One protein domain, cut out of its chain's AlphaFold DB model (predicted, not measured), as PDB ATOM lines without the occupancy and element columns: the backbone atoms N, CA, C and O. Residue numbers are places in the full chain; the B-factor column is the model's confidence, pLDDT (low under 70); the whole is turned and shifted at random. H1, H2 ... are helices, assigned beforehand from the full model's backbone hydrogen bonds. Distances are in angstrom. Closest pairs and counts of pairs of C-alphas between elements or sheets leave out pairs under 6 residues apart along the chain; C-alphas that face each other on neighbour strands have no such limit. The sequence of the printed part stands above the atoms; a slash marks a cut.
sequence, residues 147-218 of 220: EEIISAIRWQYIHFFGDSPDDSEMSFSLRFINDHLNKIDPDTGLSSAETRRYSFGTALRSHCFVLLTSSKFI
ATOM      1  N   GLU A 147      29.803  86.103  28.167       91.38
ATOM      2  CA  GLU A 147      28.617  85.379  28.616       91.38
ATOM      3  C   GLU A 147      28.149  85.870  29.992       91.38
ATOM      4  O   GLU A 147      26.946  85.988  30.220       91.38
ATOM      5  N   GLU A 148      29.087  86.229  30.872       90.12
ATOM      6  CA  GLU A 148      28.809  86.806  32.192       90.12
ATOM      7  C   GLU A 148      28.150  88.187  32.054       90.12
ATOM      8  O   GLU A 148      27.127  88.457  32.685       90.12
ATOM      9  N   ILE A 149      28.659  89.032  31.147       91.88
ATOM     10  CA  ILE A 149      28.058  90.340  30.835       91.88
ATOM     11  C   ILE A 149      26.633  90.167  30.291       91.88
ATOM     12  O   ILE A 149      25.709  90.835  30.754       91.88
ATOM     13  N   ILE A 150      26.436  89.263  29.326       93.56
ATOM     14  CA  ILE A 150      25.115  89.002  28.726       93.56
ATOM     15  C   ILE A 150      24.124  88.501  29.782       93.56
ATOM     16  O   ILE A 150      22.980  88.962  29.814       93.56
ATOM     17  N   SER A 151      24.554  87.570  30.638       92.19
ATOM     18  CA  SER A 151      23.737  87.041  31.732       92.19
ATOM     19  C   SER A 151      23.296  88.159  32.678       92.19
ATOM     20  O   SER A 151      22.108  88.293  32.968       92.19
ATOM     21  N   ALA A 152      24.227  89.034  33.072       91.00
ATOM     22  CA  ALA A 152      23.931  90.141  33.971       91.00
ATOM     23  C   ALA A 152      22.975  91.180  33.369       91.00
ATOM     24  O   ALA A 152      22.060  91.634  34.055       91.00
ATOM     25  N   ILE A 153      23.121  91.515  32.083       90.50
ATOM     26  CA  ILE A 153      22.172  92.405  31.395       90.50
ATOM     27  C   ILE A 153      20.765  91.796  31.425       90.50
ATOM     28  O   ILE A 153      19.817  92.468  31.824       90.50
ATOM     29  N   ARG A 154      20.614  90.521  31.040       90.88
ATOM     30  CA  ARG A 154      19.304  89.846  31.046       90.88
ATOM     31  C   ARG A 154      18.688  89.819  32.436       90.88
ATOM     32  O   ARG A 154      17.504  90.103  32.573       90.88
ATOM     33  N   TRP A 155      19.494  89.514  33.449       88.94
ATOM     34  CA  TRP A 155      19.058  89.502  34.838       88.94
ATOM     35  C   TRP A 155      18.459  90.847  35.262       88.94
ATOM     36  O   TRP A 155      17.351  90.873  35.793       88.94
ATOM     37  N   GLN A 156      19.138  91.958  34.957       82.94
ATOM     38  CA  GLN A 156      18.648  93.301  35.274       82.94
ATOM     39  C   GLN A 156      17.336  93.625  34.555       82.94
ATOM     40  O   GLN A 156      16.396  94.097  35.186       82.94
ATOM     41  N   TYR A 157      17.236  93.338  33.256       83.38
ATOM     42  CA  TYR A 157      16.004  93.586  32.501       83.38
ATOM     43  C   TYR A 157      14.824  92.761  33.022       83.38
ATOM     44  O   TYR A 157      13.743  93.311  33.209       83.38
ATOM     45  N   ILE A 158      15.031  91.483  33.346       79.81
ATOM     46  CA  ILE A 158      13.975  90.638  33.917       79.81
ATOM     47  C   ILE A 158      13.552  91.164  35.292       79.81
ATOM     48  O   ILE A 158      12.358  91.234  35.570       79.81
ATOM     49  N   HIS A 159      14.501  91.573  36.139       75.75
ATOM     50  CA  HIS A 159      14.186  92.130  37.457       75.75
ATOM     51  C   HIS A 159      13.401  93.444  37.379       75.75
ATOM     52  O   HIS A 159      12.496  93.654  38.181       75.75
ATOM     53  N   PHE A 160      13.729  94.320  36.426       72.69
ATOM     54  CA  PHE A 160      13.091  95.633  36.315       72.69
ATOM     55  C   PHE A 160      11.812  95.640  35.486       72.69
ATOM     56  O   PHE A 160      10.868  96.353  35.813       72.69
ATOM     57  N   PHE A 161      11.787  94.879  34.399       74.75
ATOM     58  CA  PHE A 161      10.738  94.953  33.384       74.75
ATOM     59  C   PHE A 161       9.929  93.659  33.268       74.75
ATOM     60  O   PHE A 161       8.934  93.632  32.549       74.75
ATOM     61  N   GLY A 162      10.333  92.589  33.960       75.19
ATOM     62  CA  GLY A 162       9.684  91.280  33.873       75.19
ATOM     63  C   GLY A 162       9.941  90.540  32.558       75.19
ATOM     64  O   GLY A 162       9.337  89.491  32.340       75.19
ATOM     65  N   ASP A 163      10.822  91.056  31.696       81.19
ATOM     66  CA  ASP A 163      11.127  90.482  30.384       81.19
ATOM     67  C   ASP A 163      12.612  90.642  30.023       81.19
ATOM     68  O   ASP A 163      13.342  91.436  30.620       81.19
ATOM     69  N   SER A 164      13.076  89.861  29.052       87.38
ATOM     70  CA  SER A 164      14.414  89.990  28.479       87.38
ATOM     71  C   SER A 164      14.509  91.202  27.542       87.38
ATOM     72  O   SER A 164      13.520  91.562  26.907       87.38
ATOM     73  N   PRO A 165      15.700  91.812  27.403       88.62
ATOM     74  CA  PRO A 165      15.909  92.881  26.433       88.62
ATOM     75  C   PRO A 165      15.767  92.352  25.003       88.62
ATOM     76  O   PRO A 165      16.156  91.214  24.717       88.62
ATOM     77  N   ASP A 166      15.301  93.205  24.094       87.81
ATOM     78  CA  ASP A 166      15.382  92.933  22.657       87.81
ATOM     79  C   ASP A 166      16.823  93.075  22.112       87.81
ATOM     80  O   ASP A 166      17.764  93.430  22.831       87.81
ATOM     81  N   ASP A 167      17.032  92.791  20.823       89.56
ATOM     82  CA  ASP A 167      18.365  92.839  20.202       89.56
ATOM     83  C   ASP A 167      18.997  94.245  20.214       89.56
ATOM     84  O   ASP A 167      20.221  94.386  20.333       89.56
ATOM     85  N   SER A 168      18.181  95.296  20.090       81.31
ATOM     86  CA  SER A 168      18.633  96.692  20.099       81.31
ATOM     87  C   SER A 168      19.064  97.106  21.504       81.31
ATOM     88  O   SER A 168      20.142  97.682  21.687       81.31
ATOM     89  N   GLU A 169      18.253  96.753  22.495       84.19
ATOM     90  CA  GLU A 169      18.507  96.961  23.917       84.19
ATOM     91  C   GLU A 169      19.751  96.212  24.379       84.19
ATOM     92  O   GLU A 169      20.664  96.817  24.941       84.19
ATOM     93  N   MET A 170      19.855  94.925  24.040       92.00
ATOM     94  CA  MET A 170      21.033  94.113  24.329       92.00
ATOM     95  C   MET A 170      22.290  94.723  23.702       92.00
ATOM     96  O   MET A 170      23.326  94.845  24.358       92.00
ATOM     97  N   SER A 171      22.210  95.161  22.443       83.19
ATOM     98  CA  SER A 171      23.335  95.800  21.757       83.19
ATOM     99  C   SER A 171      23.757  97.112  22.419       83.19
ATOM    100  O   SER A 171      24.952  97.395  22.517       83.19
ATOM    101  N   PHE A 172      22.801  97.927  22.872       84.50
ATOM    102  CA  PHE A 172      23.085  99.154  23.612       84.50
ATOM    103  C   PHE A 172      23.753  98.859  24.959       84.50
ATOM    104  O   PHE A 172      24.829  99.395  25.230       84.50
ATOM    105  N   SER A 173      23.169  97.964  25.755       87.69
ATOM    106  CA  SER A 173      23.676  97.562  27.068       87.69
ATOM    107  C   SER A 173      25.081  96.963  26.991       87.69
ATOM    108  O   SER A 173      25.956  97.319  27.781       87.69
ATOM    109  N   LEU A 174      25.341  96.113  25.991       89.31
ATOM    110  CA  LEU A 174      26.668  95.550  25.748       89.31
ATOM    111  C   LEU A 174      27.697  96.625  25.408       89.31
ATOM    112  O   LEU A 174      28.807  96.576  25.935       89.31
ATOM    113  N   ARG A 175      27.362  97.592  24.544       83.56
ATOM    114  CA  ARG A 175      28.273  98.709  24.247       83.56
ATOM    115  C   ARG A 175      28.558  99.525  25.502       83.56
ATOM    116  O   ARG A 175      29.719  99.747  25.806       83.56
ATOM    117  N   PHE A 176      27.524  99.883  26.262       84.62
ATOM    118  CA  PHE A 176      27.674 100.662  27.491       84.62
ATOM    119  C   PHE A 176      28.626  99.992  28.493       84.62
ATOM    120  O   PHE A 176      29.567 100.625  28.971       84.62
ATOM    121  N   ILE A 177      28.411  98.706  28.792       83.69
ATOM    122  CA  ILE A 177      29.242  97.979  29.761       83.69
ATOM    123  C   ILE A 177      30.668  97.808  29.234       83.69
ATOM    124  O   ILE A 177      31.619  98.056  29.973       83.69
ATOM    125  N   ASN A 178      30.837  97.431  27.964       83.75
ATOM    126  CA  ASN A 178      32.169  97.271  27.386       83.75
ATOM    127  C   ASN A 178      32.930  98.599  27.337       83.75
ATOM    128  O   ASN A 178      34.101  98.622  27.689       83.75
ATOM    129  N   ASP A 179      32.285  99.710  26.982       79.62
ATOM    130  CA  ASP A 179      32.911 101.036  26.999       79.62
ATOM    131  C   ASP A 179      33.313 101.455  28.418       79.62
ATOM    132  O   ASP A 179      34.337 102.112  28.605       79.62
ATOM    133  N   HIS A 180      32.539 101.068  29.439       81.62
ATOM    134  CA  HIS A 180      32.902 101.303  30.838       81.62
ATOM    135  C   HIS A 180      34.138 100.499  31.251       81.62
ATOM    136  O   HIS A 180      35.050 101.055  31.862       81.62
ATOM    137  N   LEU A 181      34.183  99.213  30.895       80.31
ATOM    138  CA  LEU A 181      35.294  98.308  31.212       80.31
ATOM    139  C   LEU A 181      36.567  98.643  30.415       80.31
ATOM    140  O   LEU A 181      37.669  98.586  30.952       80.31
ATOM    141  N   ASN A 182      36.428  99.059  29.155       74.81
ATOM    142  CA  ASN A 182      37.539  99.393  28.259       74.81
ATOM    143  C   ASN A 182      38.193 100.749  28.568       74.81
ATOM    144  O   ASN A 182      39.235 101.065  28.001       74.81
ATOM    145  N   LYS A 183      37.625 101.549  29.482       69.75
ATOM    146  CA  LYS A 183      38.316 102.723  30.048       69.75
ATOM    147  C   LYS A 183      39.502 102.337  30.940       69.75
ATOM    148  O   LYS A 183      40.272 103.214  31.326       69.75
ATOM    149  N   ILE A 184      39.652 101.052  31.262       64.75
ATOM    150  CA  ILE A 184      40.834 100.501  31.919       64.75
ATOM    151  C   ILE A 184      41.913 100.266  30.866       64.75
ATOM    152  O   ILE A 184      41.786  99.378  30.025       64.75
ATOM    153  N   ASP A 185      43.016 100.999  30.968       58.09
ATOM    154  CA  ASP A 185      44.249 100.620  30.285       58.09
ATOM    155  C   ASP A 185      44.942  99.503  31.101       58.09
ATOM    156  O   ASP A 185      45.210  99.693  32.296       58.09
ATOM    157  N   PRO A 186      45.191  98.318  30.509       53.06
ATOM    158  CA  PRO A 186      45.749  97.160  31.206       53.06
ATOM    159  C   PRO A 186      47.150  97.370  31.808       53.06
ATOM    160  O   PRO A 186      47.513  96.588  32.686       53.06
ATOM    161  N   ASP A 187      47.890  98.412  31.418       57.91
ATOM    162  CA  ASP A 187      49.265  98.661  31.885       57.91
ATOM    163  C   ASP A 187      49.371  99.733  32.991       57.91
ATOM    164  O   ASP A 187      50.462 100.071  33.450       57.91
ATOM    165  N   THR A 188      48.248 100.277  33.467       58.38
ATOM    166  CA  THR A 188      48.255 101.525  34.262       58.38
ATOM    167  C   THR A 188      48.609 101.406  35.743       58.38
ATOM    168  O   THR A 188      48.741 102.433  36.405       58.38
ATOM    169  N   GLY A 189      48.779 100.202  36.299       59.69
ATOM    170  CA  GLY A 189      49.100 100.058  37.728       59.69
ATOM    171  C   GLY A 189      48.064 100.732  38.643       59.69
ATOM    172  O   GLY A 189      48.436 101.372  39.627       59.69
ATOM    173  N   LEU A 190      46.776 100.626  38.287       64.75
ATOM    174  CA  LEU A 190      45.670 101.316  38.959       64.75
ATOM    175  C   LEU A 190      45.672 101.100  40.472       64.75
ATOM    176  O   LEU A 190      45.851  99.989  40.979       64.75
ATOM    177  N   SER A 191      45.356 102.166  41.204       69.50
ATOM    178  CA  SER A 191      45.096 102.066  42.635       69.50
ATOM    179  C   SER A 191      43.867 101.190  42.921       69.50
ATOM    180  O   SER A 191      42.986 100.983  42.079       69.50
ATOM    181  N   SER A 192      43.734 100.717  44.162       71.56
ATOM    182  CA  SER A 192      42.547  99.962  44.598       71.56
ATOM    183  C   SER A 192      41.241 100.767  44.481       71.56
ATOM    184  O   SER A 192      40.159 100.200  44.334       71.56
ATOM    185  N   ALA A 193      41.310 102.101  44.538       66.69
ATOM    186  CA  ALA A 193      40.160 102.976  44.324       66.69
ATOM    187  C   ALA A 193      39.741 103.027  42.847       66.69
ATOM    188  O   ALA A 193      38.551 102.944  42.548       66.69
ATOM    189  N   GLU A 194      40.700 103.108  41.928       67.00
ATOM    190  CA  GLU A 194      40.436 103.131  40.485       67.00
ATOM    191  C   GLU A 194      39.986 101.765  39.968       67.00
ATOM    192  O   GLU A 194      39.019 101.684  39.218       67.00
ATOM    193  N   THR A 195      40.588 100.691  40.480       67.94
ATOM    194  CA  THR A 195      40.156  99.308  40.232       67.94
ATOM    195  C   THR A 195      38.667  99.128  40.553       67.94
ATOM    196  O   THR A 195      37.912  98.557  39.772       67.94
ATOM    197  N   ARG A 196      38.195  99.690  41.676       65.50
ATOM    198  CA  ARG A 196      36.771  99.648  42.043       65.50
ATOM    199  C   ARG A 196      35.891 100.465  41.099       65.50
ATOM    200  O   ARG A 196      34.802 100.004  40.759       65.50
ATOM    201  N   ARG A 197      36.342 101.642  40.646       62.88
ATOM    202  CA  ARG A 197      35.577 102.516  39.730       62.88
ATOM    203  C   ARG A 197      35.292 101.866  38.377       62.88
ATOM    204  O   ARG A 197      34.242 102.128  37.796       62.88
ATOM    205  N   TYR A 198      36.186 101.005  37.908       69.69
ATOM    206  CA  TYR A 198      36.052 100.363  36.600       69.69
ATOM    207  C   TYR A 198      35.763  98.857  36.665       69.69
ATOM    208  O   TYR A 198      35.773  98.178  35.647       69.69
ATOM    209  N   SER A 199      35.459  98.332  37.852       81.00
ATOM    210  CA  SER A 199      35.014  96.945  38.019       81.00
ATOM    211  C   SER A 199      33.685  96.656  37.320       81.00
ATOM    212  O   SER A 199      32.857  97.550  37.111       81.00
ATOM    213  N   PHE A 200      33.459  95.378  37.019       86.94
ATOM    214  CA  PHE A 200      32.215  94.872  36.451       86.94
ATOM    215  C   PHE A 200      30.994  95.231  37.302       86.94
ATOM    216  O   PHE A 200      29.991  95.705  36.768       86.94
ATOM    217  N   GLY A 201      31.107  95.132  38.627       81.81
ATOM    218  CA  GLY A 201      30.060  95.555  39.550       81.81
ATOM    219  C   GLY A 201      29.705  97.033  39.389       81.81
ATOM    220  O   GLY A 201      28.529  97.378  39.319       81.81
ATOM    221  N   THR A 202      30.693  97.923  39.260       79.56
ATOM    222  CA  THR A 202      30.420  99.354  39.040       79.56
ATOM    223  C   THR A 202      29.802  99.615  37.666       79.56
ATOM    224  O   THR A 202      28.853 100.394  37.579       79.56
ATOM    225  N   ALA A 203      30.264  98.930  36.614       83.06
ATOM    226  CA  ALA A 203      29.669  99.027  35.280       83.06
ATOM    227  C   ALA A 203      28.177  98.648  35.297       83.06
ATOM    228  O   ALA A 203      27.343  99.363  34.742       83.06
ATOM    229  N   LEU A 204      27.825  97.567  36.002       83.81
ATOM    230  CA  LEU A 204      26.445  97.099  36.137       83.81
ATOM    231  C   LEU A 204      25.564  98.032  36.968       83.81
ATOM    232  O   LEU A 204      24.391  98.195  36.643       83.81
ATOM    233  N   ARG A 205      26.110  98.680  37.999       79.56
ATOM    234  CA  ARG A 205      25.390  99.701  38.778       79.56
ATOM    235  C   ARG A 205      25.114 100.955  37.963       79.56
ATOM    236  O   ARG A 205      24.019 101.507  38.017       79.56
ATOM    237  N   SER A 206      26.087 101.393  37.170       78.50
ATOM    238  CA  SER A 206      25.886 102.492  36.225       78.50
ATOM    239  C   SER A 206      24.876 102.119  35.140       78.50
ATOM    240  O   SER A 206      24.038 102.942  34.788       78.50
ATOM    241  N   HIS A 207      24.899 100.875  34.661       82.75
ATOM    242  CA  HIS A 207      23.916 100.381  33.703       82.75
ATOM    243  C   HIS A 207      22.503 100.339  34.305       82.75
ATOM    244  O   HIS A 207      21.581 100.876  33.703       82.75
ATOM    245  N   CYS A 208      22.345  99.819  35.526       78.75
ATOM    246  CA  CYS A 208      21.103  99.873  36.307       78.75
ATOM    247  C   CYS A 208      20.549 101.300  36.399       78.75
ATOM    248  O   CYS A 208      19.377 101.538  36.107       78.75
ATOM    249  N   PHE A 209      21.408 102.266  36.742       74.31
ATOM    250  CA  PHE A 209      21.015 103.669  36.833       74.31
ATOM    251  C   PHE A 209      20.490 104.189  35.492       74.31
ATOM    252  O   PHE A 209      19.433 104.816  35.447       74.31
ATOM    253  N   VAL A 210      21.194 103.898  34.393       72.38
ATOM    254  CA  VAL A 210      20.764 104.278  33.041       72.38
ATOM    255  C   VAL A 210      19.438 103.615  32.676       72.38
ATOM    256  O   VAL A 210      18.577 104.290  32.129       72.38
ATOM    257  N   LEU A 211      19.226 102.337  33.003       73.62
ATOM    258  CA  LEU A 211      17.956 101.661  32.727       73.62
ATOM    259  C   LEU A 211      16.787 102.331  33.448       73.62
ATOM    260  O   LEU A 211      15.789 102.643  32.801       73.62
ATOM    261  N   LEU A 212      16.931 102.605  34.748       69.50
ATOM    262  CA  LEU A 212      15.879 103.242  35.541       69.50
ATOM    263  C   LEU A 212      15.600 104.674  35.075       69.50
ATOM    264  O   LEU A 212      14.442 105.060  34.978       69.50
ATOM    265  N   THR A 213      16.640 105.455  34.773       63.19
ATOM    266  CA  THR A 213      16.510 106.876  34.381       63.19
ATOM    267  C   THR A 213      16.199 107.083  32.901       63.19
ATOM    268  O   THR A 213      15.757 108.162  32.499       63.19
ATOM    269  N   SER A 214      16.387 106.060  32.067       58.16
ATOM    270  CA  SER A 214      15.985 106.102  30.665       58.16
ATOM    271  C   SER A 214      14.461 106.099  30.521       58.16
ATOM    272  O   SER A 214      13.714 105.536  31.320       58.16
ATOM    273  N   SER A 215      13.978 106.745  29.462       45.59
ATOM    274  CA  SER A 215      12.582 107.151  29.254       45.59
ATOM    275  C   SER A 215      11.535 106.027  29.241       45.59
ATOM    276  O   SER A 215      10.350 106.335  29.152       45.59
ATOM    277  N   LYS A 216      11.913 104.746  29.358       45.38
ATOM    278  CA  LYS A 216      10.954 103.643  29.536       45.38
ATOM    279  C   LYS A 216      10.152 103.753  30.838       45.38
ATOM    280  O   LYS A 216       9.044 103.241  30.892       45.38
ATOM    281  N   PHE A 217      10.668 104.461  31.838       39.50
ATOM    282  CA  PHE A 217       9.998 104.664  33.125       39.50
ATOM    283  C   PHE A 217       9.088 105.896  33.189       39.50
ATOM    284  O   PHE A 217       8.225 105.985  34.051       39.50
ATOM    285  N   ILE A 218       9.288 106.867  32.295       36.00
ATOM    286  CA  ILE A 218       8.564 108.149  32.330       36.00
ATOM    287  C   ILE A 218       7.208 108.046  31.600       36.00
ATOM    288  O   ILE A 218       6.356 108.917  31.755       36.00
TER     289      ILE A 218
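This is residues 147 to 218 of the 220 residues of an uncharacterized protein of hydrothermal vent metagenome (UniProt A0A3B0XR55). Three helices of similar length, H1, H2 and H4, make the body, with their centres at the corners of a triangle; H1 and H4 run the same way, and H2 runs the opposite way, slanting steeply past both. From the end of H2 a loop, residues 182 to 191, runs out to one end of the long axis, and the short helix H3 leads back from there to H4. The printed part has 72 residues, with four named helices in the order H1, H2, H3, H4 and no named strand; the class is all helix. The whole is only just compact, close to loose, with a radius of gyration of the C-alphas of 13.3 A, and its outline is elongated, spanning 40 by 23 by 16 A.

H1, residues 147 to 161, and H2, residues 167 to 181, are the longest helices, with 15 residues each. They touch, and the closest C-alphas, those of Ile 153 and Ser 173, are 6.9 A apart. H1 touches H2 with residues 149 to 153 alone, at a steep tilt of 60 degrees, and they run opposite ways. H4, residues 200 to 213, touches H2 with 9 pairs of C-alphas within 8 A; the closest are those of Ile 177 and Ala 203, 5.6 A apart. H2 and H4 run opposite ways at a steep tilt of 47 degrees. H1 and H4 only just touch, with 3 pairs of C-alphas within 8 A, the closest being those of Gln 156 and Cys 208 at 7.1 A. These two run the same way at a shallow tilt of 30 degrees. H3, residues 192 to 197, is close to H4 but not clearly touching it: the closest C-alphas, those of Arg 196 and Thr 202, are 7.0 A apart. H3 is apart from H1 and from H2. In H1, H2, H3 and H4 every O i to N i+4 pair is within hydrogen-bond range.

H1 measures 20.8 A from its first C-alpha, at (28.617, 85.379, 28.616), to its last. H2 measures 20.9 A, and its C-alpha 167 is at (18.365, 92.839, 20.202). H3 has 6 residues. H4 is 19.9 A long and ends at C-alpha 213, at (16.510, 106.876, 34.381).

The two C-alphas farthest apart are those of Asp 187 and Ile 218, 41.8 A. The printed part has no cut. The links H1 to H2 and H3 to H4 are tight, and the link H2 to H3, 10 residues, is short. The mean pLDDT of the printed part is 76.0; residues 183 to 191, 193 to 198 and 212 to 218 are under 70.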